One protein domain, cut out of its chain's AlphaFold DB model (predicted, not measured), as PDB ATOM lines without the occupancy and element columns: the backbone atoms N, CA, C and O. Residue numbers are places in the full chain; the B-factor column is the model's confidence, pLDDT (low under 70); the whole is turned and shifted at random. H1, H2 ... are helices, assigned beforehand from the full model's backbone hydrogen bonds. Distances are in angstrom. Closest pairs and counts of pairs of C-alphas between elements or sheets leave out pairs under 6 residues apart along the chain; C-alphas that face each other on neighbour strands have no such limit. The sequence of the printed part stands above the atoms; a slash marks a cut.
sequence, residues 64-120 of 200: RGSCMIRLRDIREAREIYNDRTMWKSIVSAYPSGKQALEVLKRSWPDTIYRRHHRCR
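Overview. This is residues 64 to 120 of the 200 residues of an uncharacterized protein of Eumeta variegata (UniProt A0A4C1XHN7). The long helix H1 is one arm of an open, loose horseshoe; H2 makes the turn at its far end, H3 folds back, and H4 ends the returning arm. Residues 64 to 72 of H1 stick out. The 57 printed residues hold four named helices, H1 to H4, and no named strand: all helix, loose, radius of gyration of the C-alphas 13.1 A, spans 43 by 21 by 21 A.

Along the chain. H1, residues 64 to 82, is 26.9 A long, from C-alpha 64 at (112.249, 112.457, 99.806). H2 is residues 84 to 93, H3 97 to 107, and H4 110 to 118, ending at C-alpha 118 (88.440, 116.160, 92.438).

Arrangement. H1 and H2 are close but not clearly touching, C-alphas 81 and 87 closest at 7.4 A, at a steep tilt of 61 degrees. H2 and H3 touch only at the corner, C-alphas 90 and 100 closest at 6.5 A. H3 and H4 are close but not clearly touching, C-alphas 105 and 113 closest at 6.6 A. H1 is apart from H3 and H4. Every O i to N i+4 pair is within hydrogen-bond range in H1, H2 and H3; in H4, 3 of 5.

Size, cuts and confidence. The printed part has no cut; its three links are tight. The pLDDT is under 70 at residues 64, 66 to 67, 71 and 110 to 120.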
ATOM      1  N   ARG A  64     112.435 111.809  98.493       65.69
ATOM      2  CA  ARG A  64     112.249 112.457  99.806       65.69
ATOM      3  C   ARG A  64     112.013 113.962  99.668       65.69
ATOM      4  O   ARG A  64     111.120 114.494 100.325       65.69
ATOM      5  N   GLY A  65     112.727 114.624  98.753       72.88
ATOM      6  CA  GLY A  65     112.550 116.055  98.479       72.88
ATOM      7  C   GLY A  65     111.157 116.394  97.939       72.88
ATOM      8  O   GLY A  65     110.492 117.292  98.451       72.88
ATOM      9  N   SER A  66     110.652 115.620  96.973       63.44
ATOM     10  CA  SER A  66     109.308 115.832  96.419       63.44
ATOM     11  C   SER A  66     108.183 115.539  97.412       63.44
ATOM     12  O   SER A  66     107.116 116.144  97.320       63.44
ATOM     13  N   CYS A  67     108.397 114.616  98.355       66.62
ATOM     14  CA  CYS A  67     107.411 114.304  99.385       66.62
ATOM     15  C   CYS A  67     107.290 115.443 100.411       66.62
ATOM     16  O   CYS A  67     106.178 115.863 100.721       66.62
ATOM     17  N   MET A  68     108.413 116.013 100.867       72.25
ATOM     18  CA  MET A  68     108.395 117.142 101.809       72.25
ATOM     19  C   MET A  68     107.751 118.401 101.226       72.25
ATOM     20  O   MET A  68     106.957 119.037 101.914       72.25
ATOM     21  N   ILE A  69     108.034 118.732  99.959       70.44
ATOM     22  CA  ILE A  69     107.404 119.884  99.290       70.44
ATOM     23  C   ILE A  69     105.880 119.698  99.255       70.44
ATOM     24  O   ILE A  69     105.138 120.576  99.680       70.44
ATOM     25  N   ARG A  70     105.406 118.500  98.883       73.19
ATOM     26  CA  ARG A  70     103.965 118.193  98.855       73.19
ATOM     27  C   ARG A  70     103.309 118.235 100.235       73.19
ATOM     28  O   ARG A  70     102.153 118.628 100.336       73.19
ATOM     29  N   LEU A  71     104.003 117.802 101.286       69.06
ATOM     30  CA  LEU A  71     103.459 117.810 102.647       69.06
ATOM     31  C   LEU A  71     103.358 119.225 103.224       69.06
ATOM     32  O   LEU A  71     102.425 119.500 103.980       69.06
ATOM     33  N   ARG A  72     104.276 120.119 102.843       81.56
ATOM     34  CA  ARG A  72     104.240 121.529 103.241       81.56
ATOM     35  C   ARG A  72     103.006 122.233 102.674       81.56
ATOM     36  O   ARG A  72     102.234 122.786 103.452       81.56
ATOM     37  N   ASP A  73     102.756 122.079 101.374       76.75
ATOM     38  CA  ASP A  73     101.599 122.685 100.699       76.75
ATOM     39  C   ASP A  73     100.261 122.186 101.280       76.75
ATOM     40  O   ASP A  73      99.302 122.943 101.418       76.75
ATOM     41  N   ILE A  74     100.186 120.903 101.662       78.06
ATOM     42  CA  ILE A  74      98.976 120.316 102.262       78.06
ATOM     43  C   ILE A  74      98.712 120.892 103.656       78.06
ATOM     44  O   ILE A  74      97.553 121.116 104.010       78.06
ATOM     45  N   ARG A  75      99.753 121.114 104.465       86.69
ATOM     46  CA  ARG A  75      99.595 121.675 105.813       86.69
ATOM     47  C   ARG A  75      99.162 123.138 105.756       86.69
ATOM     48  O   ARG A  75      98.245 123.506 106.483       86.69
ATOM     49  N   GLU A  76      99.746 123.913 104.850       77.19
ATOM     50  CA  GLU A  76      99.399 125.320 104.629       77.19
ATOM     51  C   GLU A  76      97.966 125.467 104.089       77.19
ATOM     52  O   GLU A  76      97.158 126.210 104.645       77.19
ATOM     53  N   ALA A  77      97.575 124.643 103.107       74.56
ATOM     54  CA  ALA A  77      96.193 124.597 102.625       74.56
ATOM     55  C   ALA A  77      95.196 124.186 103.725       74.56
ATOM     56  O   ALA A  77      94.053 124.650 103.745       74.56
ATOM     57  N   ARG A  78      95.615 123.322 104.661       79.81
ATOM     58  CA  ARG A  78      94.779 122.875 105.782       79.81
ATOM     59  C   ARG A  78      94.635 123.938 106.871       79.81
ATOM     60  O   ARG A  78      93.546 124.055 107.421       79.81
ATOM     61  N   GLU A  79      95.679 124.706 107.171       81.25
ATOM     62  CA  GLU A  79      95.595 125.865 108.075       81.25
ATOM     63  C   GLU A  79      94.650 126.929 107.513       81.25
ATOM     64  O   GLU A  79      93.748 127.377 108.220       81.25
ATOM     65  N   ILE A  80      94.754 127.219 106.215       72.12
ATOM     66  CA  ILE A  80      93.869 128.165 105.527       72.12
ATOM     67  C   ILE A  80      92.407 127.678 105.518       72.12
ATOM     68  O   ILE A  80      91.487 128.468 105.718       72.12
ATOM     69  N   TYR A  81      92.168 126.374 105.341       79.31
ATOM     70  CA  TYR A  81      90.814 125.807 105.397       79.31
ATOM     71  C   TYR A  81      90.229 125.761 106.818       79.31
ATOM     72  O   TYR A  81      89.013 125.868 106.996       79.31
ATOM     73  N   ASN A  82      91.079 125.587 107.833       82.56
ATOM     74  CA  ASN A  82      90.663 125.531 109.233       82.56
ATOM     75  C   ASN A  82      90.354 126.909 109.822       82.56
ATOM     76  O   ASN A  82      89.666 126.974 110.846       82.56
ATOM     77  N   ASP A  83      90.794 127.994 109.180       88.88
ATOM     78  CA  ASP A  83      90.361 129.332 109.550       88.88
ATOM     79  C   ASP A  83      88.897 129.563 109.144       88.88
ATOM     80  O   ASP A  83      88.519 130.134 108.114       88.88
ATOM     81  N   ARG A  84      88.034 129.081 110.034       84.44
ATOM     82  CA  ARG A  84      86.584 129.192 109.955       84.44
ATOM     83  C   ARG A  84      86.122 130.650 109.923       84.44
ATOM     84  O   ARG A  84      84.985 130.890 109.515       84.44
ATOM     85  N   THR A  85      86.946 131.607 110.355       88.94
ATOM     86  CA  THR A  85      86.593 133.031 110.297       88.94
ATOM     87  C   THR A  85      86.761 133.581 108.887       88.94
ATOM     88  O   THR A  85      85.838 134.219 108.378       88.94
ATOM     89  N   MET A  86      87.842 133.214 108.199       87.31
ATOM     90  CA  MET A  86      88.059 133.575 106.800       87.31
ATOM     91  C   MET A  86      87.011 132.946 105.876       87.31
ATOM     92  O   MET A  86      86.467 133.611 104.997       87.31
ATOM     93  N   TRP A  87      86.629 131.686 106.105       85.75
ATOM     94  CA  TRP A  87      85.578 131.085 105.277       85.75
ATOM     95  C   TRP A  87      84.204 131.733 105.531       85.75
ATOM     96  O   TRP A  87      83.402 131.924 104.618       85.75
ATOM     97  N   LYS A  88      83.915 132.150 106.767       86.00
ATOM     98  CA  LYS A  88      82.686 132.901 107.050       86.00
ATOM     99  C   LYS A  88      82.685 134.279 106.390       86.00
ATOM    100  O   LYS A  88      81.635 134.673 105.886       86.00
ATOM    101  N   SER A  89      83.816 134.987 106.354       90.06
ATOM    102  CA  SER A  89      83.884 136.311 105.722       90.06
ATOM    103  C   SER A  89      83.675 136.227 104.209       90.06
ATOM    104  O   SER A  89      82.881 136.993 103.669       90.06
ATOM    105  N   ILE A  90      84.271 135.236 103.536       87.81
ATOM    106  CA  ILE A  90      84.081 135.028 102.092       87.81
ATOM    107  C   ILE A  90      82.627 134.633 101.787       87.81
ATOM    108  O   ILE A  90      82.023 135.183 100.870       87.81
ATOM    109  N   VAL A  91      82.025 133.728 102.568       87.56
ATOM    110  CA  VAL A  91      80.611 133.348 102.373       87.56
ATOM    111  C   VAL A  91      79.667 134.524 102.650       87.56
ATOM    112  O   VAL A  91      78.665 134.672 101.958       87.56
ATOM    113  N   SER A  92      79.991 135.383 103.623       91.25
ATOM    114  CA  SER A  92      79.199 136.578 103.934       91.25
ATOM    115  C   SER A  92      79.331 137.674 102.874       91.25
ATOM    116  O   SER A  92      78.358 138.378 102.617       91.25
ATOM    117  N   ALA A  93      80.510 137.835 102.269       91.75
ATOM    118  CA  ALA A  93      80.755 138.834 101.228       91.75
ATOM    119  C   ALA A  93      80.143 138.436  99.874       91.75
ATOM    120  O   ALA A  93      79.811 139.301  99.066       91.75
ATOM    121  N   TYR A  94      79.966 137.133  99.633       94.25
ATOM    122  CA  TYR A  94      79.468 136.591  98.370       94.25
ATOM    123  C   TYR A  94      78.265 135.663  98.602       94.25
ATOM    124  O   TYR A  94      78.407 134.437  98.559       94.25
ATOM    125  N   PRO A  95      77.053 136.218  98.799       85.62
ATOM    126  CA  PRO A  95      75.837 135.427  99.021       85.62
ATOM    127  C   PRO A  95      75.489 134.538  97.815       85.62
ATOM    128  O   PRO A  95      74.897 133.467  97.952       85.62
ATOM    129  N   SER A  96      75.915 134.950  96.619       87.44
ATOM    130  CA  SER A  96      75.935 134.114  95.425       87.44
ATOM    131  C   SER A  96      77.164 133.205  95.472       87.44
ATOM    132  O   SER A  96      78.277 133.628  95.159       87.44
ATOM    133  N   GLY A  97      76.971 131.926  95.806       85.69
ATOM    134  CA  GLY A  97      78.061 130.941  95.866       85.69
ATOM    135  C   GLY A  97      78.900 130.824  94.579       85.69
ATOM    136  O   GLY A  97      80.019 130.323  94.628       85.69
ATOM    137  N   LYS A  98      78.409 131.330  93.436       89.44
ATOM    138  CA  LYS A  98      79.173 131.430  92.182       89.44
ATOM    139  C   LYS A  98      80.284 132.486  92.253       89.44
ATOM    140  O   LYS A  98      81.375 132.239  91.754       89.44
ATOM    141  N   GLN A  99      80.031 133.629  92.891       88.44
ATOM    142  CA  GLN A  99      81.014 134.713  93.020       88.44
ATOM    143  C   GLN A  99      82.130 134.344  94.003       88.44
ATOM    144  O   GLN A  99      83.301 134.567  93.703       88.44
ATOM    145  N   ALA A 100      81.784 133.683  95.114       84.38
ATOM    146  CA  ALA A 100      82.766 133.148  96.061       84.38
ATOM    147  C   ALA A 100      83.748 132.193  95.366       84.38
ATOM    148  O   ALA A 100      84.956 132.252  95.585       84.38
ATOM    149  N   LEU A 101      83.222 131.334  94.486       85.12
ATOM    150  CA  LEU A 101      84.006 130.348  93.752       85.12
ATOM    151  C   LEU A 101      84.996 131.002  92.777       85.12
ATOM    152  O   LEU A 101      86.132 130.552  92.679       85.12
ATOM    153  N   GLU A 102      84.587 132.060  92.075       87.19
ATOM    154  CA  GLU A 102      85.459 132.805  91.155       87.19
ATOM    155  C   GLU A 102      86.567 133.570  91.890       87.19
ATOM    156  O   GLU A 102      87.716 133.580  91.450       87.19
ATOM    157  N   VAL A 103      86.269 134.146  93.056       84.44
ATOM    158  CA  VAL A 103      87.275 134.817  93.899       84.44
ATOM    159  C   VAL A 103      88.282 133.816  94.469       84.44
ATOM    160  O   VAL A 103      89.483 134.093  94.504       84.44
ATOM    161  N   LEU A 104      87.828 132.615  94.830       83.00
ATOM    162  CA  LEU A 104      88.703 131.505  95.215       83.00
ATOM    163  C   LEU A 104      89.562 131.003  94.049       83.00
ATOM    164  O   LEU A 104      90.743 130.740  94.236       83.00
ATOM    165  N   LYS A 105      89.030 130.920  92.827       86.38
ATOM    166  CA  LYS A 105      89.838 130.547  91.652       86.38
ATOM    167  C   LYS A 105      90.908 131.584  91.320       86.38
ATOM    168  O   LYS A 105      91.977 131.215  90.854       86.38
ATOM    169  N   ARG A 106      90.626 132.871  91.544       84.31
ATOM    170  CA  ARG A 106      91.583 133.960  91.291       84.31
ATOM    171  C   ARG A 106      92.661 134.070  92.364       84.31
ATOM    172  O   ARG A 106      93.781 134.448  92.047       84.31
ATOM    173  N   SER A 107      92.323 133.772  93.617       82.44
ATOM    174  CA  SER A 107      93.268 133.865  94.739       82.44
ATOM    175  C   SER A 107      94.152 132.627  94.902       82.44
ATOM    176  O   SER A 107      95.192 132.719  95.550       82.44
ATOM    177  N   TRP A 108      93.794 131.492  94.293       82.81
ATOM    178  CA  TRP A 108      94.560 130.251  94.400       82.81
ATOM    179  C   TRP A 108      95.185 129.840  93.066       82.81
ATOM    180  O   TRP A 108      94.497 129.840  92.046       82.81
ATOM    181  N   PRO A 109      96.452 129.390  93.058       76.00
ATOM    182  CA  PRO A 109      97.050 128.764  91.888       76.00
ATOM    183  C   PRO A 109      96.177 127.610  91.379       76.00
ATOM    184  O   PRO A 109      95.743 126.749  92.152       76.00
ATOM    185  N   ASP A 110      95.966 127.566  90.062       66.12
ATOM    186  CA  ASP A 110      95.044 126.657  89.358       66.12
ATOM    187  C   ASP A 110      95.290 125.158  89.680       66.12
ATOM    188  O   ASP A 110      94.407 124.298  89.571       66.12
ATOM    189  N   THR A 111      96.499 124.838  90.156       60.22
ATOM    190  CA  THR A 111      96.945 123.515  90.608       60.22
ATOM    191  C   THR A 111      96.340 123.067  91.943       60.22
ATOM    192  O   THR A 111      96.107 121.867  92.115       60.22
ATOM    193  N   ILE A 112      96.046 123.981  92.872       64.94
ATOM    194  CA  ILE A 112      95.478 123.665  94.196       64.94
ATOM    195  C   ILE A 112      93.955 123.510  94.084       64.94
ATOM    196  O   ILE A 112      93.384 122.518  94.552       64.94
ATOM    197  N   TYR A 113      93.307 124.419  93.352       62.25
ATOM    198  CA  TYR A 113      91.857 124.428  93.151       62.25
ATOM    199  C   TYR A 113      91.340 123.152  92.451       62.25
ATOM    200  O   TYR A 113      90.427 122.479  92.948       62.25
ATOM    201  N   ARG A 114      91.967 122.739  91.334       64.06
ATOM    202  CA  ARG A 114      91.556 121.527  90.587       64.06
ATOM    203  C   ARG A 114      91.778 120.229  91.365       64.06
ATOM    204  O   ARG A 114      91.072 119.248  91.116       64.06
ATOM    205  N   ARG A 115      92.754 120.190  92.276       54.41
ATOM    206  CA  ARG A 115      93.102 118.980  93.038       54.41
ATOM    207  C   ARG A 115      92.157 118.767  94.221       54.41
ATOM    208  O   ARG A 115      91.752 117.633  94.459       54.41
ATOM    209  N   HIS A 116      91.722 119.845  94.878       59.00
ATOM    210  CA  HIS A 116      90.755 119.779  95.978       59.00
ATOM    211  C   HIS A 116      89.341 119.399  95.521       59.00
ATOM    212  O   HIS A 116      88.706 118.556  96.150       59.00
ATOM    213  N   HIS A 117      88.858 119.930  94.394       56.50
ATOM    214  CA  HIS A 117      87.503 119.617  93.915       56.50
ATOM    215  C   HIS A 117      87.358 118.235  93.253       56.50
ATOM    216  O   HIS A 117      86.238 117.746  93.100       56.50
ATOM    217  N   ARG A 118      88.465 117.563  92.900       54.09
ATOM    218  CA  ARG A 118      88.440 116.160  92.438       54.09
ATOM    219  C   ARG A 118      88.398 115.143  93.586       54.09
ATOM    220  O   ARG A 118      88.003 113.999  93.360       54.09
ATOM    221  N   CYS A 119      88.737 115.539  94.812       44.47
ATOM    222  CA  CYS A 119      88.588 114.699  96.000       44.47
ATOM    223  C   CYS A 119      87.167 114.857  96.562       44.47
ATOM    224  O   CYS A 119      86.882 115.813  97.269       44.47
ATOM    225  N   ARG A 120      86.264 113.932  96.192       48.88
ATOM    226  CA  ARG A 120      84.830 113.873  96.556       48.88
ATOM    227  C   ARG A 120      84.476 114.464  97.944       48.88
ATOM    228  O   ARG A 120      84.654 113.764  98.936       48.88
TER     229      ARG A 120